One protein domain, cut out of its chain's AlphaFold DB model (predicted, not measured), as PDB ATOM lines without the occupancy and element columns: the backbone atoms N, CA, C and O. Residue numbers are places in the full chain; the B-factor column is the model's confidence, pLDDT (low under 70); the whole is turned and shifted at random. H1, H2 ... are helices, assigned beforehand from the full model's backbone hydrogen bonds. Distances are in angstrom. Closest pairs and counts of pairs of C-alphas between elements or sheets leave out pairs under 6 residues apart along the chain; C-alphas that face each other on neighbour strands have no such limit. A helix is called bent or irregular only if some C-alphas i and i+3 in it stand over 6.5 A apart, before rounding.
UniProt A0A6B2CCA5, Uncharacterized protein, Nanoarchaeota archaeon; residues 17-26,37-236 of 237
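Overview. This is residues 17 to 26 and 37 to 236 of the 237 residues of an uncharacterized protein of Nanoarchaeota archaeon (UniProt A0A6B2CCA5). This is a long rod of helices lying almost in line with one another, built on two very long helices, H2 and H5, that run side by side in opposite ways. H6 packs along one part of H5, the short H1 sits on H2 and H6 near that end, and the hairpin of H3 and H4 folds back over the other end of H2. The printed part has 210 residues with six named helices, H1 to H6 in chain order, and no named strand: all helix, a bundle running up and down, each helix against the one before it. It is loose, with a radius of gyration of the C-alphas of 23.8 A, and spans 82 by 29 by 20 A.

Arrangement. H1, residues 17 to 26, touches residues 49 to 56 of H2, residues 39 to 90; the closest C-alphas, of Ser 26 and Glu 49, are 6.3 A apart. H2 and H3, residues 97 to 113, form a hairpin at a shallow tilt of 12 degrees, closest at the C-alphas of Lys 85 and Pro 98, 5.9 A. H3 and H4, residues 119 to 142, form another, closest at the C-alphas of Leu 97 and Ile 136, 5.9 A. H2 touches H5, residues 144 to 192, opposite ways at a shallow tilt of 10 degrees, with 41 pairs of C-alphas within 8 A; the closest are those of Ala 62 and Val 173, 4.9 A. H5 and H6, residues 200 to 235, form a hairpin at a shallow tilt of 9 degrees, closest at the C-alphas of Glu 188 and Glu 207, 6.1 A. H6 touches H1, closest at the C-alphas of Ile 25 and Ile 206, 6.2 A, and touches H4, running the same way, closest at those of Ile 119 and Ser 223, 7.2 A. H2 and H6 are apart. Every O i to N i+4 pair is within hydrogen-bond range in H1, H2, H3 and H6, against 18 of 20 in H4 and 37 of 45 in H5.

Along the chain. H1 begins at C-alpha 17, (-47.489, -40.852, 21.859). H2 is 75.5 A long, H5 68.5 A, H6 51.9 A and H4 34.6 A. H4 has a kink of 31 degrees near residue 128 and H5 one of 34 degrees near residue 151. Both are irregular, only just: C-alphas 124 and 127 are 6.51 A apart, and C-alphas 146 and 149 are 6.8 A apart. H6 ends at C-alpha 235, (-22.615, -35.111, 42.927).

Size, cuts and confidence. The two C-alphas farthest apart, of His 92 and Lys 197, are 82.5 A apart. Residues 27 to 36 are not printed, and C-alphas 26 and 37 are 16.5 A apart across this cut. Of the links printed whole, none is long. Mean pLDDT of the printed part is 78.8; 31 residues are under 70, among them residues 111 to 123.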
ATOM      1  N   SER A  17     -47.451 -41.217  23.276       73.56
ATOM      2  CA  SER A  17     -47.489 -40.852  21.859       73.56
ATOM      3  C   SER A  17     -46.492 -41.660  21.018       73.56
ATOM      4  O   SER A  17     -46.849 -42.115  19.934       73.56
ATOM      5  N   PHE A  18     -45.289 -41.935  21.527       80.38
ATOM      6  CA  PHE A  18     -44.265 -42.709  20.823       80.38
ATOM      7  C   PHE A  18     -44.692 -44.170  20.610       80.38
ATOM      8  O   PHE A  18     -44.602 -44.700  19.500       80.38
ATOM      9  N   ILE A  19     -45.216 -44.824  21.655       81.44
ATOM     10  CA  ILE A  19     -45.743 -46.197  21.561       81.44
ATOM     11  C   ILE A  19     -46.968 -46.239  20.641       81.44
ATOM     12  O   ILE A  19     -47.099 -47.148  19.820       81.44
ATOM     13  N   SER A  20     -47.833 -45.227  20.717       82.75
ATOM     14  CA  SER A  20     -48.997 -45.101  19.834       82.75
ATOM     15  C   SER A  20     -48.592 -44.973  18.362       82.75
ATOM     16  O   SER A  20     -49.175 -45.649  17.515       82.75
ATOM     17  N   LYS A  21     -47.550 -44.194  18.047       86.25
ATOM     18  CA  LYS A  21     -46.982 -44.088  16.692       86.25
ATOM     19  C   LYS A  21     -46.393 -45.417  16.205       86.25
ATOM     20  O   LYS A  21     -46.660 -45.817  15.076       86.25
ATOM     21  N   LEU A  22     -45.669 -46.153  17.055       87.25
ATOM     22  CA  LEU A  22     -45.185 -47.504  16.718       87.25
ATOM     23  C   LEU A  22     -46.335 -48.481  16.432       87.25
ATOM     24  O   LEU A  22     -46.252 -49.278  15.496       87.25
ATOM     25  N   ASN A  23     -47.411 -48.420  17.220       87.25
ATOM     26  CA  ASN A  23     -48.616 -49.217  16.989       87.25
ATOM     27  C   ASN A  23     -49.284 -48.847  15.662       87.25
ATOM     28  O   ASN A  23     -49.659 -49.742  14.908       87.25
ATOM     29  N   LEU A  24     -49.386 -47.552  15.352       88.00
ATOM     30  CA  LEU A  24     -49.951 -47.069  14.096       88.00
ATOM     31  C   LEU A  24     -49.148 -47.586  12.898       88.00
ATOM     32  O   LEU A  24     -49.731 -48.191  12.006       88.00
ATOM     33  N   ILE A  25     -47.816 -47.473  12.937       86.69
ATOM     34  CA  ILE A  25     -46.928 -48.040  11.911       86.69
ATOM     35  C   ILE A  25     -47.172 -49.547  11.758       86.69
ATOM     36  O   ILE A  25     -47.364 -50.029  10.642       86.69
ATOM     37  N   SER A  26     -47.205 -50.300  12.864       87.12
ATOM     38  CA  SER A  26     -47.442 -51.747  12.817       87.12
ATOM     39  C   SER A  26     -48.792 -52.094  12.186       87.12
ATOM     40  O   SER A  26     -48.860 -53.030  11.389       87.12
ATOM     41  N   VAL A  37     -50.114 -61.237  -0.152       63.34
ATOM     42  CA  VAL A  37     -48.739 -61.171  -0.676       63.34
ATOM     43  C   VAL A  37     -48.088 -62.546  -0.693       63.34
ATOM     44  O   VAL A  37     -48.538 -63.458   0.001       63.34
ATOM     45  N   ASP A  38     -47.061 -62.713  -1.526       68.25
ATOM     46  CA  ASP A  38     -46.298 -63.959  -1.573       68.25
ATOM     47  C   ASP A  38     -45.598 -64.255  -0.228       68.25
ATOM     48  O   ASP A  38     -45.453 -63.388   0.640       68.25
ATOM     49  N   ILE A  39     -45.139 -65.498  -0.064       67.75
ATOM     50  CA  ILE A  39     -44.493 -65.987   1.164       67.75
ATOM     51  C   ILE A  39     -43.284 -65.117   1.563       67.75
ATOM     52  O   ILE A  39     -43.113 -64.807   2.740       67.75
ATOM     53  N   LYS A  40     -42.483 -64.656   0.595       68.88
ATOM     54  CA  LYS A  40     -41.278 -63.844   0.831       68.88
ATOM     55  C   LYS A  40     -41.623 -62.446   1.356       68.88
ATOM     56  O   LYS A  40     -40.910 -61.889   2.191       68.88
ATOM     57  N   HIS A  41     -42.725 -61.865   0.895       73.25
ATOM     58  CA  HIS A  41     -43.220 -60.588   1.402       73.25
ATOM     59  C   HIS A  41     -43.825 -60.739   2.797       73.25
ATOM     60  O   HIS A  41     -43.599 -59.879   3.649       73.25
ATOM     61  N   GLN A  42     -44.513 -61.851   3.060       75.62
ATOM     62  CA  GLN A  42     -45.024 -62.157   4.393       75.62
ATOM     63  C   GLN A  42     -43.888 -62.310   5.418       75.62
ATOM     64  O   GLN A  42     -43.990 -61.788   6.527       75.62
ATOM     65  N   GLU A  43     -42.779 -62.957   5.050       79.81
ATOM     66  CA  GLU A  43     -41.581 -63.057   5.897       79.81
ATOM     67  C   GLU A  43     -40.982 -61.682   6.223       79.81
ATOM     68  O   GLU A  43     -40.657 -61.405   7.380       79.81
ATOM     69  N   ASN A  44     -40.884 -60.789   5.232       78.69
ATOM     70  CA  ASN A  44     -40.399 -59.422   5.445       78.69
ATOM     71  C   ASN A  44     -41.306 -58.629   6.396       78.69
ATOM     72  O   ASN A  44     -40.805 -57.910   7.261       78.69
ATOM     73  N   ILE A  45     -42.625 -58.775   6.269       80.50
ATOM     74  CA  ILE A  45     -43.603 -58.110   7.140       80.50
ATOM     75  C   ILE A  45     -43.494 -58.631   8.572       80.50
ATOM     76  O   ILE A  45     -43.367 -57.835   9.499       80.50
ATOM     77  N   ASN A  46     -43.435 -59.951   8.752       83.81
ATOM     78  CA  ASN A  46     -43.250 -60.565  10.066       83.81
ATOM     79  C   ASN A  46     -41.935 -60.104  10.722       83.81
ATOM     80  O   ASN A  46     -41.895 -59.850  11.927       83.81
ATOM     81  N   ARG A  47     -40.858 -59.949   9.938       86.44
ATOM     82  CA  ARG A  47     -39.583 -59.411  10.431       86.44
ATOM     83  C   ARG A  47     -39.720 -57.961  10.894       86.44
ATOM     84  O   ARG A  47     -39.220 -57.627  11.965       86.44
ATOM     85  N   ILE A  48     -40.398 -57.117  10.118       87.31
ATOM     86  CA  ILE A  48     -40.646 -55.715  10.475       87.31
ATOM     87  C   ILE A  48     -41.475 -55.618  11.763       87.31
ATOM     88  O   ILE A  48     -41.111 -54.873  12.673       87.31
ATOM     89  N   GLU A  49     -42.540 -56.407  11.887       87.00
ATOM     90  CA  GLU A  49     -43.340 -56.471  13.113       87.00
ATOM     91  C   GLU A  49     -42.515 -56.917  14.319       87.00
ATOM     92  O   GLU A  49     -42.581 -56.290  15.375       87.00
ATOM     93  N   GLY A  50     -41.684 -57.948  14.145       88.88
ATOM     94  CA  GLY A  50     -40.770 -58.416  15.183       88.88
ATOM     95  C   GLY A  50     -39.821 -57.316  15.663       88.88
ATOM     96  O   GLY A  50     -39.553 -57.216  16.861       88.88
ATOM     97  N   LYS A  51     -39.357 -56.441  14.763       90.56
ATOM     98  CA  LYS A  51     -38.538 -55.277  15.133       90.56
ATOM     99  C   LYS A  51     -39.325 -54.214  15.879       90.56
ATOM    100  O   LYS A  51     -38.818 -53.689  16.862       90.56
ATOM    101  N   ILE A  52     -40.544 -53.900  15.442       88.44
ATOM    102  CA  ILE A  52     -41.402 -52.940  16.149       88.44
ATOM    103  C   ILE A  52     -41.672 -53.434  17.575       88.44
ATOM    104  O   ILE A  52     -41.566 -52.663  18.524       88.44
ATOM    105  N   GLU A  53     -41.957 -54.724  17.740       90.06
ATOM    106  CA  GLU A  53     -42.181 -55.329  19.051       90.06
ATOM    107  C   GLU A  53     -40.914 -55.330  19.915       90.06
ATOM    108  O   GLU A  53     -40.965 -55.009  21.102       90.06
ATOM    109  N   LYS A  54     -39.754 -55.619  19.314       91.94
ATOM    110  CA  LYS A  54     -38.459 -55.477  19.986       91.94
ATOM    111  C   LYS A  54     -38.232 -54.039  20.461       91.94
ATOM    112  O   LYS A  54     -37.883 -53.849  21.618       91.94
ATOM    113  N   ILE A  55     -38.482 -53.040  19.610       88.25
ATOM    114  CA  ILE A  55     -38.337 -51.619  19.959       88.25
ATOM    115  C   ILE A  55     -39.213 -51.262  21.168       88.25
ATOM    116  O   ILE A  55     -38.733 -50.599  22.082       88.25
ATOM    117  N   LYS A  56     -40.473 -51.717  21.212       86.88
ATOM    118  CA  LYS A  56     -41.363 -51.473  22.363       86.88
ATOM    119  C   LYS A  56     -40.809 -52.076  23.652       86.88
ATOM    120  O   LYS A  56     -40.726 -51.380  24.657       86.88
ATOM    121  N   LYS A  57     -40.365 -53.335  23.609       88.31
ATOM    122  CA  LYS A  57     -39.749 -54.002  24.767       88.31
ATOM    123  C   LYS A  57     -38.480 -53.295  25.224       88.31
ATOM    124  O   LYS A  57     -38.273 -53.116  26.418       88.31
ATOM    125  N   ASP A  58     -37.655 -52.858  24.279       88.31
ATOM    126  CA  ASP A  58     -36.425 -52.129  24.566       88.31
ATOM    127  C   ASP A  58     -36.715 -50.781  25.253       88.31
ATOM    128  O   ASP A  58     -35.984 -50.385  26.163       88.31
ATOM    129  N   ILE A  59     -37.800 -50.106  24.861       84.81
ATOM    130  CA  ILE A  59     -38.302 -48.884  25.501       84.81
ATOM    131  C   ILE A  59     -38.789 -49.163  26.927       84.81
ATOM    132  O   ILE A  59     -38.405 -48.449  27.852       84.81
ATOM    133  N   GLU A  60     -39.612 -50.194  27.117       84.69
ATOM    134  CA  GLU A  60     -40.121 -50.589  28.435       84.69
ATOM    135  C   GLU A  60     -38.984 -50.977  29.389       84.69
ATOM    136  O   GLU A  60     -38.992 -50.604  30.563       84.69
ATOM    137  N   GLU A  61     -37.968 -51.683  28.892       87.56
ATOM    138  CA  GLU A  61     -36.788 -52.054  29.672       87.56
ATOM    139  C   GLU A  61     -35.944 -50.829  30.053       87.56
ATOM    140  O   GLU A  61     -35.491 -50.729  31.199       87.56
ATOM    141  N   ALA A  62     -35.765 -49.872  29.133       85.38
ATOM    142  CA  ALA A  62     -35.091 -48.607  29.424       85.38
ATOM    143  C   ALA A  62     -35.845 -47.810  30.500       85.38
ATOM    144  O   ALA A  62     -35.221 -47.316  31.443       85.38
ATOM    145  N   GLN A  63     -37.177 -47.746  30.394       82.31
ATOM    146  CA  GLN A  63     -38.045 -47.102  31.380       82.31
ATOM    147  C   GLN A  63     -37.902 -47.749  32.755       82.31
ATOM    148  O   GLN A  63     -37.593 -47.077  33.736       82.31
ATOM    149  N   ARG A  64     -38.060 -49.072  32.818       84.50
ATOM    150  CA  ARG A  64     -37.956 -49.832  34.064       84.50
ATOM    151  C   ARG A  64     -36.587 -49.662  34.719       84.50
ATOM    152  O   ARG A  64     -36.513 -49.492  35.932       84.50
ATOM    153  N   SER A  65     -35.523 -49.691  33.917       86.81
ATOM    154  CA  SER A  65     -34.156 -49.484  34.402       86.81
ATOM    155  C   SER A  65     -33.984 -48.092  34.999       86.81
ATOM    156  O   SER A  65     -33.407 -47.952  36.072       86.81
ATOM    157  N   PHE A  66     -34.503 -47.062  34.332       83.12
ATOM    158  CA  PHE A  66     -34.464 -45.696  34.845       83.12
ATOM    159  C   PHE A  66     -35.219 -45.564  36.166       83.12
ATOM    160  O   PHE A  66     -34.638 -45.092  37.141       83.12
ATOM    161  N   ASP A  67     -36.459 -46.046  36.230       80.81
ATOM    162  CA  ASP A  67     -37.283 -45.967  37.439       80.81
ATOM    163  C   ASP A  67     -36.627 -46.688  38.620       80.81
ATOM    164  O   ASP A  67     -36.607 -46.179  39.743       80.81
ATOM    165  N   GLU A  68     -36.034 -47.858  38.373       86.19
ATOM    166  CA  GLU A  68     -35.299 -48.605  39.387       86.19
ATOM    167  C   GLU A  68     -34.066 -47.840  39.883       86.19
ATOM    168  O   GLU A  68     -33.864 -47.732  41.095       86.19
ATOM    169  N   ILE A  69     -33.272 -47.265  38.975       85.12
ATOM    170  CA  ILE A  69     -32.076 -46.489  39.328       85.12
ATOM    171  C   ILE A  69     -32.458 -45.250  40.140       85.12
ATOM    172  O   ILE A  69     -31.844 -44.990  41.176       85.12
ATOM    173  N   ILE A  70     -33.485 -44.509  39.719       79.75
ATOM    174  CA  ILE A  70     -33.962 -43.318  40.430       79.75
ATOM    175  C   ILE A  70     -34.514 -43.683  41.811       79.75
ATOM    176  O   ILE A  70     -34.194 -43.025  42.805       79.75
ATOM    177  N   ARG A  71     -35.291 -44.765  41.917       83.19
ATOM    178  CA  ARG A  71     -35.788 -45.256  43.208       83.19
ATOM    179  C   ARG A  71     -34.639 -45.639  44.141       83.19
ATOM    180  O   ARG A  71     -34.660 -45.260  45.311       83.19
ATOM    181  N   ASN A  72     -33.637 -46.354  43.632       85.75
ATOM    182  CA  ASN A  72     -32.464 -46.749  44.410       85.75
ATOM    183  C   ASN A  72     -31.654 -45.524  44.848       85.75
ATOM    184  O   ASN A  72     -31.244 -45.445  46.006       85.75
ATOM    185  N   PHE A  73     -31.482 -44.538  43.963       82.88
ATOM    186  CA  PHE A  73     -30.838 -43.270  44.295       82.88
ATOM    187  C   PHE A  73     -31.540 -42.587  45.474       82.88
ATOM    188  O   PHE A  73     -30.890 -42.285  46.476       82.88
ATOM    189  N   ASN A  74     -32.863 -42.413  45.398       80.44
ATOM    190  CA  ASN A  74     -33.648 -41.759  46.448       80.44
ATOM    191  C   ASN A  74     -33.566 -42.520  47.779       80.44
ATOM    192  O   ASN A  74     -33.323 -41.916  48.823       80.44
ATOM    193  N   PHE A  75     -33.663 -43.853  47.741       85.50
ATOM    194  CA  PHE A  75     -33.501 -44.698  48.926       85.50
ATOM    195  C   PHE A  75     -32.134 -44.498  49.600       85.50
ATOM    196  O   PHE A  75     -32.049 -44.305  50.816       85.50
ATOM    197  N   HIS A  76     -31.050 -44.515  48.819       84.56
ATOM    198  CA  HIS A  76     -29.708 -44.298  49.351       84.56
ATOM    199  C   HIS A  76     -29.518 -42.867  49.862       84.56
ATOM    200  O   HIS A  76     -28.887 -42.676  50.903       84.56
ATOM    201  N   TYR A  77     -30.102 -41.873  49.199       82.50
ATOM    202  CA  TYR A  77     -30.029 -40.480  49.624       82.50
ATOM    203  C   TYR A  77     -30.725 -40.237  50.974       82.50
ATOM    204  O   TYR A  77     -30.153 -39.609  51.870       82.50
ATOM    205  N   ASP A  78     -31.908 -40.812  51.186       83.00
ATOM    206  CA  ASP A  78     -32.599 -40.732  52.475       83.00
ATOM    207  C   ASP A  78     -31.820 -41.443  53.589       83.00
ATOM    208  O   ASP A  78     -31.665 -40.918  54.700       83.00
ATOM    209  N   ALA A  79     -31.265 -42.624  53.292       86.06
ATOM    210  CA  ALA A  79     -30.420 -43.359  54.227       86.06
ATOM    211  C   ALA A  79     -29.168 -42.554  54.621       86.06
ATOM    212  O   ALA A  79     -28.810 -42.517  55.804       86.06
ATOM    213  N   PHE A  80     -28.544 -41.865  53.662       83.31
ATOM    214  CA  PHE A  80     -27.413 -40.972  53.896       83.31
ATOM    215  C   PHE A  80     -27.772 -39.846  54.869       83.31
ATOM    216  O   PHE A  80     -27.101 -39.685  55.891       83.31
ATOM    217  N   ILE A  81     -28.866 -39.116  54.621       82.44
ATOM    218  CA  ILE A  81     -29.305 -38.032  55.512       82.44
ATOM    219  C   ILE A  81     -29.570 -38.552  56.925       82.44
ATOM    220  O   ILE A  81     -29.137 -37.941  57.908       82.44
ATOM    221  N   ASN A  82     -30.295 -39.664  57.047       85.81
ATOM    222  CA  ASN A  82     -30.639 -40.238  58.347       85.81
ATOM    223  C   ASN A  82     -29.389 -40.666  59.117       85.81
ATOM    224  O   ASN A  82     -29.284 -40.420  60.322       85.81
ATOM    225  N   ARG A  83     -28.402 -41.230  58.417       83.44
ATOM    226  CA  ARG A  83     -27.111 -41.576  59.006       83.44
ATOM    227  C   ARG A  83     -26.357 -40.331  59.471       83.44
ATOM    228  O   ARG A  83     -25.915 -40.311  60.615       83.44
ATOM    229  N   MET A  84     -26.290 -39.280  58.654       80.62
ATOM    230  CA  MET A  84     -25.665 -38.003  59.023       80.62
ATOM    231  C   MET A  84     -26.311 -37.386  60.272       80.62
ATOM    232  O   MET A  84     -25.604 -36.992  61.197       80.62
ATOM    233  N   LYS A  85     -27.650 -37.359  60.342       84.44
ATOM    234  CA  LYS A  85     -28.401 -36.897  61.526       84.44
ATOM    235  C   LYS A  85     -28.024 -37.682  62.777       84.44
ATOM    236  O   LYS A  85     -27.757 -37.089  63.817       84.44
ATOM    237  N   ARG A  86     -27.991 -39.012  62.672       85.94
ATOM    238  CA  ARG A  86     -27.669 -39.892  63.798       85.94
ATOM    239  C   ARG A  86     -26.249 -39.667  64.307       85.94
ATOM    240  O   ARG A  86     -26.065 -39.547  65.509       85.94
ATOM    241  N   GLU A  87     -25.261 -39.591  63.419       82.00
ATOM    242  CA  GLU A  87     -23.868 -39.371  63.828       82.00
ATOM    243  C   GLU A  87     -23.669 -37.994  64.477       82.00
ATOM    244  O   GLU A  87     -22.991 -37.895  65.497       82.00
ATOM    245  N   LEU A  88     -24.311 -36.943  63.955       81.19
ATOM    246  CA  LEU A  88     -24.276 -35.612  64.570       81.19
ATOM    247  C   LEU A  88     -24.916 -35.604  65.963       81.19
ATOM    248  O   LEU A  88     -24.342 -35.040  66.893       81.19
ATOM    249  N   ASN A  89     -26.063 -36.272  66.120       84.25
ATOM    250  CA  ASN A  89     -26.739 -36.405  67.410       84.25
ATOM    251  C   ASN A  89     -25.896 -37.200  68.417       84.25
ATOM    252  O   ASN A  89     -25.758 -36.771  69.558       84.25
ATOM    253  N   ASN A  90     -25.293 -38.315  67.990       83.56
ATOM    254  CA  ASN A  90     -24.414 -39.141  68.826       83.56
ATOM    255  C   ASN A  90     -23.163 -38.379  69.279       83.56
ATOM    256  O   ASN A  90     -22.657 -38.608  70.371       83.56
ATOM    257  N   ALA A  91     -22.662 -37.478  68.435       78.75
ATOM    258  CA  ALA A  91     -21.538 -36.614  68.759       78.75
ATOM    259  C   ALA A  91     -21.943 -35.348  69.537       78.75
ATOM    260  O   ALA A  91     -21.084 -34.513  69.814       78.75
ATOM    261  N   HIS A  92     -23.232 -35.175  69.854       82.00
ATOM    262  CA  HIS A  92     -23.790 -33.967  70.468       82.00
ATOM    263  C   HIS A  92     -23.431 -32.672  69.716       82.00
ATOM    264  O   HIS A  92     -23.291 -31.600  70.306       82.00
ATOM    265  N   ILE A  93     -23.294 -32.752  68.388       77.94
ATOM    266  CA  ILE A  93     -22.975 -31.604  67.544       77.94
ATOM    267  C   ILE A  93     -24.264 -30.945  67.075       77.94
ATOM    268  O   ILE A  93     -25.004 -31.486  66.253       77.94
ATOM    269  N   GLN A  94     -24.469 -29.698  67.498       81.00
ATOM    270  CA  GLN A  94     -25.464 -28.840  66.874       81.00
ATOM    271  C   GLN A  94     -24.950 -28.374  65.507       81.00
ATOM    272  O   GLN A  94     -23.973 -27.620  65.409       81.00
ATOM    273  N   SER A  95     -25.603 -28.847  64.445       82.44
ATOM    274  CA  SER A  95     -25.246 -28.520  63.068       82.44
ATOM    275  C   SER A  95     -26.472 -28.313  62.185       82.44
ATOM    276  O   SER A  95     -27.483 -29.003  62.323       82.44
ATOM    277  N   LYS A  96     -26.354 -27.385  61.231       84.50
ATOM    278  CA  LYS A  96     -27.350 -27.173  60.167       84.50
ATOM    279  C   LYS A  96     -27.183 -28.139  58.990       84.50
ATOM    280  O   LYS A  96     -28.035 -28.170  58.103       84.50
ATOM    281  N   LEU A  97     -26.135 -28.965  59.001       80.31
ATOM    282  CA  LEU A  97     -25.802 -29.897  57.925       80.31
ATOM    283  C   LEU A  97     -26.981 -30.798  57.509       80.31
ATOM    284  O   LEU A  97     -27.263 -30.861  56.313       80.31
ATOM    285  N   PRO A  98     -27.760 -31.409  58.425       81.88
ATOM    286  CA  PRO A  98     -28.925 -32.194  58.031       81.88
ATOM    287  C   PRO A  98     -29.992 -31.399  57.285       81.88
ATOM    288  O   PRO A  98     -30.637 -31.932  56.389       81.88
ATOM    289  N   GLN A  99     -30.188 -30.131  57.651       84.00
ATOM    290  CA  GLN A  99     -31.168 -29.267  57.002       84.00
ATOM    291  C   GLN A  99     -30.726 -28.933  55.574       84.00
ATOM    292  O   GLN A  99     -31.549 -28.969  54.660       84.00
ATOM    293  N   TYR A 100     -29.436 -28.652  55.371       80.94
ATOM    294  CA  TYR A 100     -28.875 -28.403  54.044       80.94
ATOM    295  C   TYR A 100     -28.921 -29.649  53.156       80.94
ATOM    296  O   TYR A 100     -29.357 -29.559  52.009       80.94
ATOM    297  N   LEU A 101     -28.574 -30.819  53.701       78.44
ATOM    298  CA  LEU A 101     -28.643 -32.094  52.983       78.44
ATOM    299  C   LEU A 101     -30.082 -32.494  52.636       78.44
ATOM    300  O   LEU A 101     -30.331 -32.937  51.517       78.44
ATOM    301  N   SER A 102     -31.044 -32.291  53.543       82.06
ATOM    302  CA  SER A 102     -32.469 -32.501  53.253       82.06
ATOM    303  C   SER A 102     -32.985 -31.561  52.163       82.06
ATOM    304  O   SER A 102     -33.709 -32.009  51.280       82.06
ATOM    305  N   LYS A 103     -32.591 -30.279  52.169       81.56
ATOM    306  CA  LYS A 103     -32.954 -29.345  51.088       81.56
ATOM    307  C   LYS A 103     -32.383 -29.786  49.742       81.56
ATOM    308  O   LYS A 103     -33.120 -29.816  48.763       81.56
ATOM    309  N   LEU A 104     -31.106 -30.167  49.707       76.06
ATOM    310  CA  LEU A 104     -30.470 -30.696  48.501       76.06
ATOM    311  C   LEU A 104     -31.183 -31.964  48.008       76.06
ATOM    312  O   LEU A 104     -31.467 -32.071  46.820       76.06
ATOM    313  N   GLY A 105     -31.554 -32.862  48.923       73.75
ATOM    314  CA  GLY A 105     -32.312 -34.074  48.611       73.75
ATOM    315  C   GLY A 105     -33.633 -33.779  47.956       73.75
ATOM    316  O   GLY A 105     -33.902 -34.285  46.883       73.75
ATOM    317  N   ASN A 106     -34.413 -32.876  48.544       77.62
ATOM    318  CA  ASN A 106     -35.695 -32.476  47.979       77.62
ATOM    319  C   ASN A 106     -35.549 -31.893  46.570       77.62
ATOM    320  O   ASN A 106     -36.406 -32.138  45.728       77.62
ATOM    321  N   ILE A 107     -34.476 -31.142  46.303       72.31
ATOM    322  CA  ILE A 107     -34.192 -30.616  44.964       72.31
ATOM    323  C   ILE A 107     -33.864 -31.760  43.996       72.31
ATOM    324  O   ILE A 107     -34.419 -31.796  42.902       72.31
ATOM    325  N   VAL A 108     -33.010 -32.711  44.388       71.25
ATOM    326  CA  VAL A 108     -32.663 -33.861  43.537       71.25
ATOM    327  C   VAL A 108     -33.868 -34.781  43.321       71.25
ATOM    328  O   VAL A 108     -34.152 -35.157  42.187       71.25
ATOM    329  N   THR A 109     -34.639 -35.083  44.363       72.50
ATOM    330  CA  THR A 109     -35.898 -35.827  44.263       72.50
ATOM    331  C   THR A 109     -36.870 -35.105  43.345       72.50
ATOM    332  O   THR A 109     -37.400 -35.727  42.442       72.50
ATOM    333  N   TYR A 110     -37.051 -33.789  43.488       72.31
ATOM    334  CA  TYR A 110     -37.901 -33.007  42.588       72.31
ATOM    335  C   TYR A 110     -37.456 -33.119  41.126       72.31
ATOM    336  O   TYR A 110     -38.306 -33.271  40.249       72.31
ATOM    337  N   ILE A 111     -36.141 -33.075  40.882       65.25
ATOM    338  CA  ILE A 111     -35.530 -33.211  39.555       65.25
ATOM    339  C   ILE A 111     -35.708 -34.614  38.970       65.25
ATOM    340  O   ILE A 111     -35.796 -34.759  37.758       65.25
ATOM    341  N   THR A 112     -35.769 -35.640  39.815       64.25
ATOM    342  CA  THR A 112     -35.850 -37.044  39.389       64.25
ATOM    343  C   THR A 112     -37.284 -37.586  39.358       64.25
ATOM    344  O   THR A 112     -37.570 -38.500  38.591       64.25
ATOM    345  N   SER A 113     -38.202 -37.035  40.160       61.34
ATOM    346  CA  SER A 113     -39.575 -37.529  40.336       61.34
ATOM    347  C   SER A 113     -40.553 -37.051  39.265       61.34
ATOM    348  O   SER A 113     -41.684 -37.527  39.221       61.34
ATOM    349  N   HIS A 114     -40.147 -36.096  38.432       55.62
ATOM    350  CA  HIS A 114     -41.001 -35.472  37.426       55.62
ATOM    351  C   HIS A 114     -40.487 -35.729  35.993       55.62
ATOM    352  O   HIS A 114     -40.588 -34.881  35.110       55.62
ATOM    353  N   GLY A 115     -39.893 -36.901  35.755       54.22
ATOM    354  CA  GLY A 115     -39.196 -37.181  34.499       54.22
ATOM    355  C   GLY A 115     -37.967 -36.285  34.312       54.22
ATOM    356  O   GLY A 115     -37.524 -35.603  35.235       54.22
ATOM    357  N   ILE A 116     -37.384 -36.289  33.111       54.66
ATOM    358  CA  ILE A 116     -36.355 -35.304  32.769       54.66
ATOM    359  C   ILE A 116     -37.073 -33.959  32.629       54.66
ATOM    360  O   ILE A 116     -37.610 -33.655  31.562       54.66
ATOM    361  N   HIS A 117     -37.126 -33.184  33.717       55.81
ATOM    362  CA  HIS A 117     -37.629 -31.810  33.697       55.81
ATOM    363  C   HIS A 117     -37.025 -31.029  32.542       55.81
ATOM    364  O   HIS A 117     -35.916 -31.324  32.074       55.81
ATOM    365  N   SER A 118     -37.727 -29.979  32.111       55.03
ATOM    366  CA  SER A 118     -37.126 -29.068  31.153       55.03
ATOM    367  C   SER A 118     -35.789 -28.592  31.727       55.03
ATOM    368  O   SER A 118     -35.678 -28.214  32.893       55.03
ATOM    369  N   ILE A 119     -34.741 -28.636  30.909       54.44
ATOM    370  CA  ILE A 119     -33.379 -28.237  31.291       54.44
ATOM    371  C   ILE A 119     -33.360 -26.863  31.992       54.44
ATOM    372  O   ILE A 119     -32.488 -26.585  32.812       54.44
ATOM    373  N   ASN A 120     -34.341 -26.007  31.699       59.25
ATOM    374  CA  ASN A 120     -34.516 -24.698  32.317       59.25
ATOM    375  C   ASN A 120     -34.900 -24.780  33.803       59.25
ATOM    376  O   ASN A 120     -34.266 -24.109  34.613       59.25
ATOM    377  N   GLU A 121     -35.848 -25.636  34.185       64.19
ATOM    378  CA  GLU A 121     -36.234 -25.834  35.595       64.19
ATOM    379  C   GLU A 121     -35.078 -26.436  36.403       64.19
ATOM    380  O   GLU A 121     -34.821 -26.054  37.544       64.19
ATOM    381  N   VAL A 122     -34.320 -27.338  35.776       63.28
ATOM    382  CA  VAL A 122     -33.113 -27.928  36.361       63.28
ATOM    383  C   VAL A 122     -32.041 -26.852  36.599       63.28
ATOM    384  O   VAL A 122     -31.478 -26.771  37.693       63.28
ATOM    385  N   LYS A 123     -31.806 -25.969  35.619       65.88
ATOM    386  CA  LYS A 123     -30.850 -24.849  35.710       65.88
ATOM    387  C   LYS A 123     -31.236 -23.804  36.756       65.88
ATOM    388  O   LYS A 123     -30.355 -23.245  37.407       65.88
ATOM    389  N   GLU A 124     -32.524 -23.540  36.964       71.94
ATOM    390  CA  GLU A 124     -32.973 -22.624  38.023       71.94
ATOM    391  C   GLU A 124     -32.564 -23.116  39.417       71.94
ATOM    392  O   GLU A 124     -32.172 -22.320  40.277       71.94
ATOM    393  N   LYS A 125     -32.562 -24.439  39.618       71.50
ATOM    394  CA  LYS A 125     -32.121 -25.068  40.867       71.50
ATOM    395  C   LYS A 125     -30.602 -25.079  41.040       71.50
ATOM    396  O   LYS A 125     -30.131 -25.176  42.171       71.50
ATOM    397  N   GLU A 126     -29.820 -24.895  39.979       72.06
ATOM    398  CA  GLU A 126     -28.352 -24.947  40.030       72.06
ATOM    399  C   GLU A 126     -27.752 -23.902  40.984       72.06
ATOM    400  O   GLU A 126     -26.846 -24.204  41.765       72.06
ATOM    401  N   LYS A 127     -28.274 -22.667  40.962       77.44
ATOM    402  CA  LYS A 127     -27.822 -21.589  41.862       77.44
ATOM    403  C   LYS A 127     -28.087 -21.931  43.327       77.44
ATOM    404  O   LYS A 127     -27.233 -21.695  44.181       77.44
ATOM    405  N   GLU A 128     -29.259 -22.498  43.607       78.81
ATOM    406  CA  GLU A 128     -29.650 -22.930  44.950       78.81
ATOM    407  C   GLU A 128     -28.745 -24.069  45.439       78.81
ATOM    408  O   GLU A 128     -28.234 -24.018  46.559       78.81
ATOM    409  N   ILE A 129     -28.444 -25.036  44.569       71.62
ATOM    410  CA  ILE A 129     -27.542 -26.152  44.875       71.62
ATOM    411  C   ILE A 129     -26.114 -25.673  45.144       71.62
ATOM    412  O   ILE A 129     -25.513 -26.100  46.130       71.62
ATOM    413  N   LYS A 130     -25.562 -24.772  44.319       77.81
ATOM    414  CA  LYS A 130     -24.217 -24.208  44.544       77.81
ATOM    415  C   LYS A 130     -24.119 -23.540  45.913       77.81
ATOM    416  O   LYS A 130     -23.173 -23.798  46.655       77.81
ATOM    417  N   LYS A 131     -25.134 -22.758  46.283       81.69
ATOM    418  CA  LYS A 131     -25.197 -22.108  47.594       81.69
ATOM    419  C   LYS A 131     -25.275 -23.126  48.738       81.69
ATOM    420  O   LYS A 131     -24.523 -23.013  49.702       81.69
ATOM    421  N   LEU A 132     -26.118 -24.154  48.605       77.19
ATOM    422  CA  LEU A 132     -26.215 -25.238  49.589       77.19
ATOM    423  C   LEU A 132     -24.888 -25.993  49.747       77.19
ATOM    424  O   LEU A 132     -24.490 -26.278  50.874       77.19
ATOM    425  N   LYS A 133     -24.167 -26.270  48.652       71.88
ATOM    426  CA  LYS A 133     -22.836 -26.902  48.695       71.88
ATOM    427  C   LYS A 133     -21.830 -26.068  49.486       71.88
ATOM    428  O   LYS A 133     -21.083 -26.614  50.296       71.88
ATOM    429  N   GLU A 134     -21.801 -24.756  49.270       80.25
ATOM    430  CA  GLU A 134     -20.922 -23.864  50.027       80.25
ATOM    431  C   GLU A 134     -21.271 -23.840  51.517       80.25
ATOM    432  O   GLU A 134     -20.370 -23.875  52.354       80.25
ATOM    433  N   GLU A 135     -22.563 -23.806  51.856       81.81
ATOM    434  CA  GLU A 135     -23.040 -23.866  53.241       81.81
ATOM    435  C   GLU A 135     -22.657 -25.196  53.906       81.81
ATOM    436  O   GLU A 135     -22.112 -25.189  55.009       81.81
ATOM    437  N   ILE A 136     -22.826 -26.325  53.208       76.31
ATOM    438  CA  ILE A 136     -22.391 -27.658  53.655       76.31
ATOM    439  C   ILE A 136     -20.881 -27.684  53.912       76.31
ATOM    440  O   ILE A 136     -20.447 -28.109  54.980       76.31
ATOM    441  N   LYS A 137     -20.070 -27.198  52.964       76.94
ATOM    442  CA  LYS A 137     -18.605 -27.194  53.085       76.94
ATOM    443  C   LYS A 137     -18.127 -26.315  54.241       76.94
ATOM    444  O   LYS A 137     -17.226 -26.712  54.973       76.94
ATOM    445  N   LYS A 138     -18.727 -25.134  54.421       81.19
ATOM    446  CA  LYS A 138     -18.431 -24.234  55.550       81.19
ATOM    447  C   LYS A 138     -18.775 -24.889  56.884       81.19
ATOM    448  O   LYS A 138     -17.962 -24.855  57.804       81.19
ATOM    449  N   GLU A 139     -19.946 -25.515  56.963       77.31
ATOM    450  CA  GLU A 139     -20.407 -26.203  58.166       77.31
ATOM    451  C   GLU A 139     -19.473 -27.369  58.520       77.31
ATOM    452  O   GLU A 139     -19.032 -27.460  59.663       77.31
ATOM    453  N   ILE A 140     -19.087 -28.189  57.535       73.25
ATOM    454  CA  ILE A 140     -18.082 -29.250  57.691       73.25
ATOM    455  C   ILE A 140     -16.760 -28.649  58.197       73.25
ATOM    456  O   ILE A 140     -16.297 -28.977  59.282       73.25
ATOM    457  N   ASN A 141     -16.177 -27.676  57.503       72.88
ATOM    458  CA  ASN A 141     -14.885 -27.116  57.915       72.88
ATOM    459  C   ASN A 141     -14.900 -26.507  59.332       72.88
ATOM    460  O   ASN A 141     -13.876 -26.512  60.010       72.88
ATOM    461  N   SER A 142     -16.054 -26.027  59.804       75.56
ATOM    462  CA  SER A 142     -16.201 -25.436  61.139       75.56
ATOM    463  C   SER A 142     -16.219 -26.441  62.303       75.56
ATOM    464  O   SER A 142     -16.038 -26.024  63.447       75.56
ATOM    465  N   LYS A 143     -16.444 -27.745  62.060       71.62
ATOM    466  CA  LYS A 143     -16.634 -28.752  63.132       71.62
ATOM    467  C   LYS A 143     -15.451 -29.720  63.341       71.62
ATOM    468  O   LYS A 143     -15.544 -30.600  64.193       71.62
ATOM    469  N   GLY A 144     -14.324 -29.541  62.640       68.19
ATOM    470  CA  GLY A 144     -13.034 -30.185  62.959       68.19
ATOM    471  C   GLY A 144     -13.014 -31.730  62.962       68.19
ATOM    472  O   GLY A 144     -13.749 -32.375  62.221       68.19
ATOM    473  N   ASN A 145     -12.157 -32.341  63.799       61.50
ATOM    474  CA  ASN A 145     -11.813 -33.783  63.791       61.50
ATOM    475  C   ASN A 145     -12.983 -34.766  64.004       61.50
ATOM    476  O   ASN A 145     -12.864 -35.933  63.630       61.50
ATOM    477  N   ILE A 146     -14.129 -34.322  64.537       61.69
ATOM    478  CA  ILE A 146     -15.329 -35.170  64.676       61.69
ATOM    479  C   ILE A 146     -15.918 -35.538  63.293       61.69
ATOM    480  O   ILE A 146     -16.637 -36.528  63.148       61.69
ATOM    481  N   LEU A 147     -15.542 -34.814  62.234       63.97
ATOM    482  CA  LEU A 147     -15.977 -35.087  60.868       63.97
ATOM    483  C   LEU A 147     -15.234 -36.194  60.139       63.97
ATOM    484  O   LEU A 147     -15.718 -36.558  59.081       63.97
ATOM    485  N   GLN A 148     -14.135 -36.780  60.623       66.38
ATOM    486  CA  GLN A 148     -13.488 -37.854  59.845       66.38
ATOM    487  C   GLN A 148     -14.436 -39.038  59.586       66.38
ATOM    488  O   GLN A 148     -14.478 -39.580  58.485       66.38
ATOM    489  N   ARG A 149     -15.284 -39.377  60.565       70.12
ATOM    490  CA  ARG A 149     -16.325 -40.400  60.400       70.12
ATOM    491  C   ARG A 149     -17.452 -39.949  59.464       70.12
ATOM    492  O   ARG A 149     -17.995 -40.769  58.732       70.12
ATOM    493  N   LEU A 150     -17.795 -38.659  59.475       69.88
ATOM    494  CA  LEU A 150     -18.794 -38.072  58.577       69.88
ATOM    495  C   LEU A 150     -18.270 -37.972  57.136       69.88
ATOM    496  O   LEU A 150     -19.013 -38.271  56.214       69.88
ATOM    497  N   LEU A 151     -16.995 -37.627  56.948       69.94
ATOM    498  CA  LEU A 151     -16.287 -37.625  55.668       69.94
ATOM    499  C   LEU A 151     -16.243 -39.033  55.084       69.94
ATOM    500  O   LEU A 151     -16.619 -39.220  53.938       69.94
ATOM    501  N   TRP A 152     -15.919 -40.040  55.901       75.56
ATOM    502  CA  TRP A 152     -15.989 -41.431  55.457       75.56
ATOM    503  C   TRP A 152     -17.407 -41.830  55.017       75.56
ATOM    504  O   TRP A 152     -17.568 -42.507  54.008       75.56
ATOM    505  N   ILE A 153     -18.454 -41.392  55.728       70.94
ATOM    506  CA  ILE A 153     -19.844 -41.627  55.302       70.94
ATOM    507  C   ILE A 153     -20.130 -40.932  53.968       70.94
ATOM    508  O   ILE A 153     -20.734 -41.556  53.103       70.94
ATOM    509  N   VAL A 154     -19.691 -39.685  53.788       72.44
ATOM    510  CA  VAL A 154     -19.822 -38.954  52.518       72.44
ATOM    511  C   VAL A 154     -19.148 -39.731  51.382       72.44
ATOM    512  O   VAL A 154     -19.826 -40.051  50.414       72.44
ATOM    513  N   ASP A 155     -17.897 -40.169  51.550       75.44
ATOM    514  CA  ASP A 155     -17.158 -40.928  50.528       75.44
ATOM    515  C   ASP A 155     -17.847 -42.254  50.148       75.44
ATOM    516  O   ASP A 155     -17.849 -42.669  48.985       75.44
ATOM    517  N   GLN A 156     -18.445 -42.955  51.119       73.88
ATOM    518  CA  GLN A 156     -19.190 -44.189  50.842       73.88
ATOM    519  C   GLN A 156     -20.425 -43.925  49.973       73.88
ATOM    520  O   GLN A 156     -20.703 -44.695  49.053       73.88
ATOM    521  N   TYR A 157     -21.165 -42.854  50.257       73.69
ATOM    522  CA  TYR A 157     -22.363 -42.515  49.492       73.69
ATOM    523  C   TYR A 157     -22.042 -41.871  48.145       73.69
ATOM    524  O   TYR A 157     -22.744 -42.169  47.180       73.69
ATOM    525  N   ASP A 158     -20.948 -41.115  48.038       74.12
ATOM    526  CA  ASP A 158     -20.446 -40.619  46.756       74.12
ATOM    527  C   ASP A 158     -20.219 -41.791  45.803       74.12
ATOM    528  O   ASP A 158     -20.806 -41.799  44.726       74.12
ATOM    529  N   ASN A 159     -19.508 -42.848  46.220       77.31
ATOM    530  CA  ASN A 159     -19.300 -44.056  45.402       77.31
ATOM    531  C   ASN A 159     -20.609 -44.714  44.931       77.31
ATOM    532  O   ASN A 159     -20.712 -45.146  43.779       77.31
ATOM    533  N   ILE A 160     -21.619 -44.784  45.804       77.75
ATOM    534  CA  ILE A 160     -22.940 -45.333  45.465       77.75
ATOM    535  C   ILE A 160     -23.611 -44.467  44.396       77.75
ATOM    536  O   ILE A 160     -24.089 -44.988  43.385       77.75
ATOM    537  N   PHE A 161     -23.608 -43.147  44.575       77.88
ATOM    538  CA  PHE A 161     -24.194 -42.224  43.611       77.88
ATOM    539  C   PHE A 161     -23.417 -42.193  42.292       77.88
ATOM    540  O   PHE A 161     -24.044 -42.151  41.231       77.88
ATOM    541  N   GLN A 162     -22.083 -42.316  42.329       75.69
ATOM    542  CA  GLN A 162     -21.259 -42.433  41.126       75.69
ATOM    543  C   GLN A 162     -21.642 -43.667  40.314       75.69
ATOM    544  O   GLN A 162     -21.734 -43.615  39.087       75.69
ATOM    545  N   ASN A 163     -21.875 -44.788  40.998       83.06
ATOM    546  CA  ASN A 163     -22.268 -46.020  40.339       83.06
ATOM    547  C   ASN A 163     -23.673 -45.900  39.731       83.06
ATOM    548  O   ASN A 163     -23.843 -46.165  38.543       83.06
ATOM    549  N   LEU A 164     -24.659 -45.431  40.499       81.50
ATOM    550  CA  LEU A 164     -26.047 -45.327  40.036       81.50
ATOM    551  C   LEU A 164     -26.205 -44.334  38.871       81.50
ATOM    552  O   LEU A 164     -26.775 -44.674  37.835       81.50
ATOM    553  N   ILE A 165     -25.669 -43.120  39.008       74.94
ATOM    554  CA  ILE A 165     -25.841 -42.058  38.007       74.94
ATOM    555  C   ILE A 165     -24.801 -42.170  36.890       74.94
ATOM    556  O   ILE A 165     -25.148 -42.164  35.708       74.94
ATOM    557  N   GLY A 166     -23.523 -42.294  37.252       72.88
ATOM    558  CA  GLY A 166     -22.414 -42.256  36.299       72.88
ATOM    559  C   GLY A 166     -22.260 -43.538  35.479       72.88
ATOM    560  O   GLY A 166     -21.879 -43.471  34.305       72.88
ATOM    561  N   LYS A 167     -22.571 -44.707  36.059       81.88
ATOM    562  CA  LYS A 167     -22.411 -46.007  35.387       81.88
ATOM    563  C   LYS A 167     -23.738 -46.628  34.978       81.88
ATOM    564  O   LYS A 167     -23.897 -46.959  33.804       81.88
ATOM    565  N   GLU A 168     -24.684 -46.798  35.896       86.44
ATOM    566  CA  GLU A 168     -25.917 -47.538  35.609       86.44
ATOM    567  C   GLU A 168     -26.854 -46.769  34.682       86.44
ATOM    568  O   GLU A 168     -27.267 -47.331  33.670       86.44
ATOM    569  N   LEU A 169     -27.118 -45.481  34.935       82.12
ATOM    570  CA  LEU A 169     -27.986 -44.689  34.050       82.12
ATOM    571  C   LEU A 169     -27.427 -44.646  32.619       82.12
ATOM    572  O   LEU A 169     -28.145 -44.844  31.639       82.12
ATOM    573  N   LYS A 170     -26.110 -44.460  32.493       82.00
ATOM    574  CA  LYS A 170     -25.430 -44.434  31.197       82.00
ATOM    575  C   LYS A 170     -25.468 -45.797  30.497       82.00
ATOM    576  O   LYS A 170     -25.810 -45.880  29.319       82.00
ATOM    577  N   SER A 171     -25.122 -46.872  31.202       84.81
ATOM    578  CA  SER A 171     -24.998 -48.201  30.591       84.81
ATOM    579  C   SER A 171     -26.332 -48.898  30.332       84.81
ATOM    580  O   SER A 171     -26.443 -49.586  29.321       84.81
ATOM    581  N   LYS A 172     -27.332 -48.721  31.204       86.31
ATOM    582  CA  LYS A 172     -28.625 -49.419  31.125       86.31
ATOM    583  C   LYS A 172     -29.698 -48.622  30.389       86.31
ATOM    584  O   LYS A 172     -30.536 -49.220  29.730       86.31
ATOM    585  N   VAL A 173     -29.670 -47.289  30.471       84.25
ATOM    586  CA  VAL A 173     -30.696 -46.436  29.847       84.25
ATOM    587  C   VAL A 173     -30.158 -45.803  28.566       84.25
ATOM    588  O   VAL A 173     -30.702 -46.022  27.485       84.25
ATOM    589  N   LEU A 174     -29.045 -45.071  28.648       84.12
ATOM    590  CA  LEU A 174     -28.546 -44.283  27.516       84.12
ATOM    591  C   LEU A 174     -28.044 -45.160  26.352       84.12
ATOM    592  O   LEU A 174     -28.366 -44.886  25.197       84.12
ATOM    593  N   ASN A 175     -27.342 -46.263  26.634       86.38
ATOM    594  CA  ASN A 175     -26.976 -47.235  25.593       86.38
ATOM    595  C   ASN A 175     -28.205 -47.891  24.949       86.38
ATOM    596  O   ASN A 175     -28.249 -48.046  23.730       86.38
ATOM    597  N   LYS A 176     -29.227 -48.219  25.746       87.25
ATOM    598  CA  LYS A 176     -30.463 -48.829  25.245       87.25
ATOM    599  C   LYS A 176     -31.186 -47.894  24.273       87.25
ATOM    600  O   LYS A 176     -31.636 -48.329  23.219       87.25
ATOM    601  N   MET A 177     -31.205 -46.593  24.560       85.88
ATOM    602  CA  MET A 177     -31.723 -45.579  23.636       85.88
ATOM    603  C   MET A 177     -30.942 -45.500  22.319       85.88
ATOM    604  O   MET A 177     -31.540 -45.325  21.257       85.88
ATOM    605  N   ILE A 178     -29.613 -45.637  22.367       87.69
ATOM    606  CA  ILE A 178     -28.779 -45.704  21.158       87.69
ATOM    607  C   ILE A 178     -29.157 -46.933  20.325       87.69
ATOM    608  O   ILE A 178     -29.254 -46.838  19.101       87.69
ATOM    609  N   ASP A 179     -29.391 -48.073  20.967       89.50
ATOM    610  CA  ASP A 179     -29.776 -49.297  20.268       89.50
ATOM    611  C   ASP A 179     -31.182 -49.195  19.662       89.50
ATOM    612  O   ASP A 179     -31.359 -49.547  18.494       89.50
ATOM    613  N   ILE A 180     -32.143 -48.587  20.365       88.06
ATOM    614  CA  ILE A 180     -33.469 -48.264  19.811       88.06
ATOM    615  C   ILE A 180     -33.333 -47.372  18.568       88.06
ATOM    616  O   ILE A 180     -33.989 -47.616  17.555       88.06
ATOM    617  N   LYS A 181     -32.448 -46.364  18.598       88.62
ATOM    618  CA  LYS A 181     -32.195 -45.494  17.438       88.62
ATOM    619  C   LYS A 181     -31.698 -46.295  16.231       88.62
ATOM    620  O   LYS A 181     -32.214 -46.110  15.131       88.62
ATOM    621  N   LYS A 182     -30.748 -47.216  16.438       90.75
ATOM    622  CA  LYS A 182     -30.252 -48.108  15.374       90.75
ATOM    623  C   LYS A 182     -31.361 -49.006  14.824       90.75
ATOM    624  O   LYS A 182     -31.421 -49.224  13.617       90.75
ATOM    625  N   GLU A 183     -32.243 -49.519  15.678       91.19
ATOM    626  CA  GLU A 183     -33.374 -50.334  15.226       91.19
ATOM    627  C   GLU A 183     -34.388 -49.519  14.416       91.19
ATOM    628  O   GLU A 183     -34.861 -50.002  13.389       91.19
ATOM    629  N   LEU A 184     -34.650 -48.258  14.780       90.12
ATOM    630  CA  LEU A 184     -35.457 -47.343  13.961       90.12
ATOM    631  C   LEU A 184     -34.794 -47.036  12.607       90.12
ATOM    632  O   LEU A 184     -35.482 -46.948  11.590       90.12
ATOM    633  N   ASP A 185     -33.466 -46.890  12.564       89.19
ATOM    634  CA  ASP A 185     -32.715 -46.746  11.308       89.19
ATOM    635  C   ASP A 185     -32.840 -47.989  10.421       89.19
ATOM    636  O   ASP A 185     -33.029 -47.880   9.207       89.19
ATOM    637  N   ASN A 186     -32.774 -49.177  11.021       91.31
ATOM    638  CA  ASN A 186     -32.953 -50.434  10.305       91.31
ATOM    639  C   ASN A 186     -34.396 -50.619   9.820       91.31
ATOM    640  O   ASN A 186     -34.600 -51.101   8.707       91.31
ATOM    641  N   LEU A 187     -35.384 -50.235  10.630       89.69
ATOM    642  CA  LEU A 187     -36.801 -50.285  10.283       89.69
ATOM    643  C   LEU A 187     -37.103 -49.406   9.061       89.69
ATOM    644  O   LEU A 187     -37.734 -49.871   8.116       89.69
ATOM    645  N   GLU A 188     -36.583 -48.173   9.030       89.38
ATOM    646  CA  GLU A 188     -36.741 -47.270   7.882       89.38
ATOM    647  C   GLU A 188     -36.174 -47.882   6.587       89.38
ATOM    648  O   GLU A 188     -36.817 -47.833   5.539       89.38
ATOM    649  N   LYS A 189     -34.980 -48.490   6.653       88.69
ATOM    650  CA  LYS A 189     -34.347 -49.147   5.495       88.69
ATOM    651  C   LYS A 189     -35.168 -50.327   4.983       88.69
ATOM    652  O   LYS A 189     -35.282 -50.510   3.775       88.69
ATOM    653  N   GLU A 190     -35.721 -51.136   5.880       85.88
ATOM    654  CA  GLU A 190     -36.533 -52.285   5.476       85.88
ATOM    655  C   GLU A 190     -37.847 -51.864   4.828       85.88
ATOM    656  O   GLU A 190     -38.235 -52.470   3.834       85.88
ATOM    657  N   ILE A 191     -38.475 -50.794   5.317       82.88
ATOM    658  CA  ILE A 191     -39.721 -50.263   4.752       82.88
ATOM    659  C   ILE A 191     -39.501 -49.681   3.352       82.88
ATOM    660  O   ILE A 191     -40.303 -49.939   2.451       82.88
ATOM    661  N   LYS A 192     -38.373 -48.993   3.130       83.12
ATOM    662  CA  LYS A 192     -37.950 -48.532   1.794       83.12
ATOM    663  C   LYS A 192     -37.816 -49.678   0.792       83.12
ATOM    664  O   LYS A 192     -38.142 -49.511  -0.380       83.12
ATOM    665  N   ASN A 193     -37.371 -50.840   1.263       82.19
ATOM    666  CA  ASN A 193     -37.092 -52.007   0.431       82.19
ATOM    667  C   ASN A 193     -38.306 -52.919   0.192       82.19
ATOM    668  O   ASN A 193     -38.164 -53.922  -0.507       82.19
ATOM    669  N   ILE A 194     -39.484 -52.626   0.757       76.44
ATOM    670  CA  ILE A 194     -40.683 -53.425   0.477       76.44
ATOM    671  C   ILE A 194     -41.101 -53.158  -0.973       76.44
ATOM    672  O   ILE A 194     -41.474 -52.037  -1.310       76.44
ATOM    673  N   ASP A 195     -41.071 -54.164  -1.842       70.31
ATOM    674  CA  ASP A 195     -41.508 -54.023  -3.233       70.31
ATOM    675  C   ASP A 195     -43.028 -54.227  -3.333       70.31
ATOM    676  O   ASP A 195     -43.541 -55.327  -3.166       70.31
ATOM    677  N   VAL A 196     -43.785 -53.146  -3.528       66.44
ATOM    678  CA  VAL A 196     -45.255 -53.205  -3.552       66.44
ATOM    679  C   VAL A 196     -45.757 -52.194  -4.553       66.44
ATOM    680  O   VAL A 196     -45.570 -50.986  -4.381       66.44
ATOM    681  N   LYS A 197     -46.408 -52.693  -5.603       66.75
ATOM    682  CA  LYS A 197     -47.005 -51.849  -6.635       66.75
ATOM    683  C   LYS A 197     -48.061 -50.931  -6.006       66.75
ATOM    684  O   LYS A 197     -48.918 -51.396  -5.263       66.75
ATOM    685  N   ASN A 198     -48.010 -49.642  -6.348       62.69
ATOM    686  CA  ASN A 198     -48.988 -48.601  -5.993       62.69
ATOM    687  C   ASN A 198     -49.058 -48.150  -4.514       62.69
ATOM    688  O   ASN A 198     -49.978 -47.416  -4.167       62.69
ATOM    689  N   ASN A 199     -48.079 -48.486  -3.662       75.19
ATOM    690  CA  ASN A 199     -48.070 -48.079  -2.241       75.19
ATOM    691  C   ASN A 199     -47.000 -47.030  -1.871       75.19
ATOM    692  O   ASN A 199     -46.752 -46.791  -0.689       75.19
ATOM    693  N   ASP A 200     -46.378 -46.359  -2.844       80.25
ATOM    694  CA  ASP A 200     -45.282 -45.406  -2.583       80.25
ATOM    695  C   ASP A 200     -45.685 -44.228  -1.687       80.25
ATOM    696  O   ASP A 200     -44.872 -43.729  -0.910       80.25
ATOM    697  N   LYS A 201     -46.950 -43.796  -1.753       84.12
ATOM    698  CA  LYS A 201     -47.475 -42.757  -0.859       84.12
ATOM    699  C   LYS A 201     -47.494 -43.230   0.600       84.12
ATOM    700  O   LYS A 201     -46.993 -42.518   1.464       84.12
ATOM    701  N   LEU A 202     -47.994 -44.442   0.856       83.88
ATOM    702  CA  LEU A 202     -48.049 -45.035   2.198       83.88
ATOM    703  C   LEU A 202     -46.648 -45.280   2.768       83.88
ATOM    704  O   LEU A 202     -46.408 -45.006   3.940       83.88
ATOM    705  N   LYS A 203     -45.697 -45.733   1.941       83.56
ATOM    706  CA  LYS A 203     -44.295 -45.880   2.368       83.56
ATOM    707  C   LYS A 203     -43.715 -44.554   2.854       83.56
ATOM    708  O   LYS A 203     -43.151 -44.503   3.941       83.56
ATOM    709  N   LYS A 204     -43.917 -43.472   2.093       86.06
ATOM    710  CA  LYS A 204     -43.461 -42.126   2.478       86.06
ATOM    711  C   LYS A 204     -44.113 -41.630   3.769       86.06
ATOM    712  O   LYS A 204     -43.449 -40.965   4.558       86.06
ATOM    713  N   GLU A 205     -45.388 -41.943   3.992       86.94
ATOM    714  CA  GLU A 205     -46.082 -41.617   5.245       86.94
ATOM    715  C   GLU A 205     -45.473 -42.379   6.432       86.94
ATOM    716  O   GLU A 205     -45.120 -41.759   7.433       86.94
ATOM    717  N   ILE A 206     -45.227 -43.685   6.296       86.31
ATOM    718  CA  ILE A 206     -44.577 -44.482   7.346       86.31
ATOM    719  C   ILE A 206     -43.136 -44.008   7.609       86.31
ATOM    720  O   ILE A 206     -42.721 -43.878   8.760       86.31
ATOM    721  N   GLU A 207     -42.368 -43.702   6.561       88.69
ATOM    722  CA  GLU A 207     -41.022 -43.129   6.692       88.69
ATOM    723  C   GLU A 207     -41.041 -41.796   7.444       88.69
ATOM    724  O   GLU A 207     -40.152 -41.524   8.254       88.69
ATOM    725  N   LYS A 208     -42.051 -40.955   7.199       89.38
ATOM    726  CA  LYS A 208     -42.223 -39.696   7.921       89.38
ATOM    727  C   LYS A 208     -42.460 -39.951   9.412       89.38
ATOM    728  O   LYS A 208     -41.758 -39.348  10.221       89.38
ATOM    729  N   GLU A 209     -43.359 -40.866   9.766       87.56
ATOM    730  CA  GLU A 209     -43.633 -41.230  11.166       87.56
ATOM    731  C   GLU A 209     -42.384 -41.787  11.869       87.56
ATOM    732  O   GLU A 209     -42.047 -41.377  12.979       87.56
ATOM    733  N   ILE A 210     -41.614 -42.652  11.200       87.06
ATOM    734  CA  ILE A 210     -40.344 -43.164  11.739       87.06
ATOM    735  C   ILE A 210     -39.336 -42.033  11.960       87.06
ATOM    736  O   ILE A 210     -38.639 -42.008  12.976       87.06
ATOM    737  N   ASN A 211     -39.257 -41.074  11.041       88.25
ATOM    738  CA  ASN A 211     -38.379 -39.919  11.193       88.25
ATOM    739  C   ASN A 211     -38.818 -38.988  12.334       88.25
ATOM    740  O   ASN A 211     -37.966 -38.380  12.987       88.25
ATOM    741  N   GLU A 212     -40.114 -38.881  12.616       88.00
ATOM    742  CA  GLU A 212     -40.613 -38.190  13.808       88.00
ATOM    743  C   GLU A 212     -40.221 -38.924  15.095       88.00
ATOM    744  O   GLU A 212     -39.665 -38.291  15.993       88.00
ATOM    745  N   LEU A 213     -40.384 -40.251  15.145       85.06
ATOM    746  CA  LEU A 213     -39.927 -41.081  16.267       85.06
ATOM    747  C   LEU A 213     -38.424 -40.910  16.530       85.06
ATOM    748  O   LEU A 213     -38.004 -40.712  17.669       85.06
ATOM    749  N   LYS A 214     -37.591 -40.897  15.483       87.00
ATOM    750  CA  LYS A 214     -36.145 -40.638  15.622       87.00
ATOM    751  C   LYS A 214     -35.855 -39.265  16.224       87.00
ATOM    752  O   LYS A 214     -34.977 -39.152  17.079       87.00
ATOM    753  N   LYS A 215     -36.581 -38.224  15.801       84.56
ATOM    754  CA  LYS A 215     -36.429 -36.862  16.341       84.56
ATOM    755  C   LYS A 215     -36.842 -36.787  17.807       84.56
ATOM    756  O   LYS A 215     -36.162 -36.125  18.587       84.56
ATOM    757  N   GLU A 216     -37.940 -37.439  18.181       81.69
ATOM    758  CA  GLU A 216     -38.391 -37.527  19.574       81.69
ATOM    759  C   GLU A 216     -37.355 -38.243  20.446       81.69
ATOM    760  O   GLU A 216     -36.943 -37.704  21.474       81.69
ATOM    761  N   LEU A 217     -36.848 -39.392  19.988       82.38
ATOM    762  CA  LEU A 217     -35.819 -40.153  20.693       82.38
ATOM    763  C   LEU A 217     -34.511 -39.366  20.832       82.38
ATOM    764  O   LEU A 217     -33.867 -39.414  21.876       82.38
ATOM    765  N   GLU A 218     -34.114 -38.610  19.805       82.69
ATOM    766  CA  GLU A 218     -32.910 -37.780  19.860       82.69
ATOM    767  C   GLU A 218     -33.043 -36.621  20.854       82.69
ATOM    768  O   GLU A 218     -32.092 -36.327  21.582       82.69
ATOM    769  N   LYS A 219     -34.214 -35.976  20.915       80.38
ATOM    770  CA  LYS A 219     -34.489 -34.960  21.940       80.38
ATOM    771  C   LYS A 219     -34.389 -35.568  23.329       80.38
ATOM    772  O   LYS A 219     -33.717 -34.997  24.181       80.38
ATOM    773  N   LEU A 220     -34.994 -36.737  23.534       75.25
ATOM    774  CA  LEU A 220     -34.932 -37.414  24.821       75.25
ATOM    775  C   LEU A 220     -33.501 -37.794  25.201       75.25
ATOM    776  O   LEU A 220     -33.091 -37.586  26.337       75.25
ATOM    777  N   TYR A 221     -32.733 -38.310  24.241       81.19
ATOM    778  CA  TYR A 221     -31.342 -38.691  24.449       81.19
ATOM    779  C   TYR A 221     -30.524 -37.488  24.921       81.19
ATOM    780  O   TYR A 221     -29.805 -37.584  25.911       81.19
ATOM    781  N   LYS A 222     -30.680 -36.338  24.252       78.25
ATOM    782  CA  LYS A 222     -30.007 -35.087  24.626       78.25
ATOM    783  C   LYS A 222     -30.411 -34.630  26.024       78.25
ATOM    784  O   LYS A 222     -29.538 -34.336  26.834       78.25
ATOM    785  N   SER A 223     -31.708 -34.640  26.330       73.62
ATOM    786  CA  SER A 223     -32.203 -34.292  27.663       73.62
ATOM    787  C   SER A 223     -31.642 -35.227  28.741       73.62
ATOM    788  O   SER A 223     -31.213 -34.752  29.789       73.62
ATOM    789  N   LEU A 224     -31.582 -36.539  28.487       76.06
ATOM    790  CA  LEU A 224     -31.033 -37.520  29.425       76.06
ATOM    791  C   LEU A 224     -29.521 -37.348  29.601       76.06
ATOM    792  O   LEU A 224     -29.012 -37.441  30.714       76.06
ATOM    793  N   GLU A 225     -28.791 -37.079  28.521       78.88
ATOM    794  CA  GLU A 225     -27.354 -36.822  28.575       78.88
ATOM    795  C   GLU A 225     -27.045 -35.560  29.392       78.88
ATOM    796  O   GLU A 225     -26.148 -35.567  30.237       78.88
ATOM    797  N   GLU A 226     -27.803 -34.481  29.180       74.38
ATOM    798  CA  GLU A 226     -27.692 -33.255  29.971       74.38
ATOM    799  C   GLU A 226     -28.071 -33.482  31.435       74.38
ATOM    800  O   GLU A 226     -27.363 -33.016  32.327       74.38
ATOM    801  N   PHE A 227     -29.121 -34.258  31.694       73.19
ATOM    802  CA  PHE A 227     -29.527 -34.657  33.036       73.19
ATOM    803  C   PHE A 227     -28.431 -35.448  33.762       73.19
ATOM    804  O   PHE A 227     -28.093 -35.118  34.897       73.19
ATOM    805  N   ILE A 228     -27.816 -36.438  33.102       75.69
ATOM    806  CA  ILE A 228     -26.682 -37.195  33.654       75.69
ATOM    807  C   ILE A 228     -25.529 -36.247  33.961       75.69
ATOM    808  O   ILE A 228     -25.006 -36.283  35.073       75.69
ATOM    809  N   LYS A 229     -25.136 -35.388  33.010       75.88
ATOM    810  CA  LYS A 229     -24.054 -34.410  33.213       75.88
ATOM    811  C   LYS A 229     -24.342 -33.509  34.407       75.88
ATOM    812  O   LYS A 229     -23.454 -33.264  35.218       75.88
ATOM    813  N   TYR A 230     -25.579 -33.048  34.529       71.00
ATOM    814  CA  TYR A 230     -26.003 -32.172  35.604       71.00
ATOM    815  C   TYR A 230     -25.989 -32.871  36.966       71.00
ATOM    816  O   TYR A 230     -25.395 -32.348  37.906       71.00
ATOM    817  N   LEU A 231     -26.570 -34.071  37.079       69.31
ATOM    818  CA  LEU A 231     -26.514 -34.848  38.319       69.31
ATOM    819  C   LEU A 231     -25.074 -35.201  38.695       69.31
ATOM    820  O   LEU A 231     -24.706 -35.058  39.856       69.31
ATOM    821  N   SER A 232     -24.250 -35.588  37.723       72.25
ATOM    822  CA  SER A 232     -22.835 -35.890  37.954       72.25
ATOM    823  C   SER A 232     -22.103 -34.639  38.470       72.25
ATOM    824  O   SER A 232     -21.464 -34.677  39.517       72.25
ATOM    825  N   HIS A 233     -22.358 -33.461  37.884       70.25
ATOM    826  CA  HIS A 233     -21.849 -32.182  38.394       70.25
ATOM    827  C   HIS A 233     -22.350 -31.833  39.813       70.25
ATOM    828  O   HIS A 233     -21.588 -31.336  40.650       70.25
ATOM    829  N   ILE A 234     -23.624 -32.094  40.132       63.69
ATOM    830  CA  ILE A 234     -24.151 -31.922  41.498       63.69
ATOM    831  C   ILE A 234     -23.447 -32.865  42.467       63.69
ATOM    832  O   ILE A 234     -23.137 -32.464  43.585       63.69
ATOM    833  N   LEU A 235     -23.163 -34.086  42.055       63.25
ATOM    834  CA  LEU A 235     -22.615 -35.111  42.927       63.25
ATOM    835  C   LEU A 235     -21.075 -35.122  42.930       63.25
ATOM    836  O   LEU A 235     -20.490 -35.912  43.653       63.25
ATOM    837  N   ASN A 236     -20.419 -34.222  42.177       61.38
ATOM    838  CA  ASN A 236     -18.967 -34.242  41.932       61.38
ATOM    839  C   ASN A 236     -18.482 -35.612  41.402       61.38
ATOM    840  O   ASN A 236     -17.450 -36.133  41.827       61.38
TER     841      ASN A 236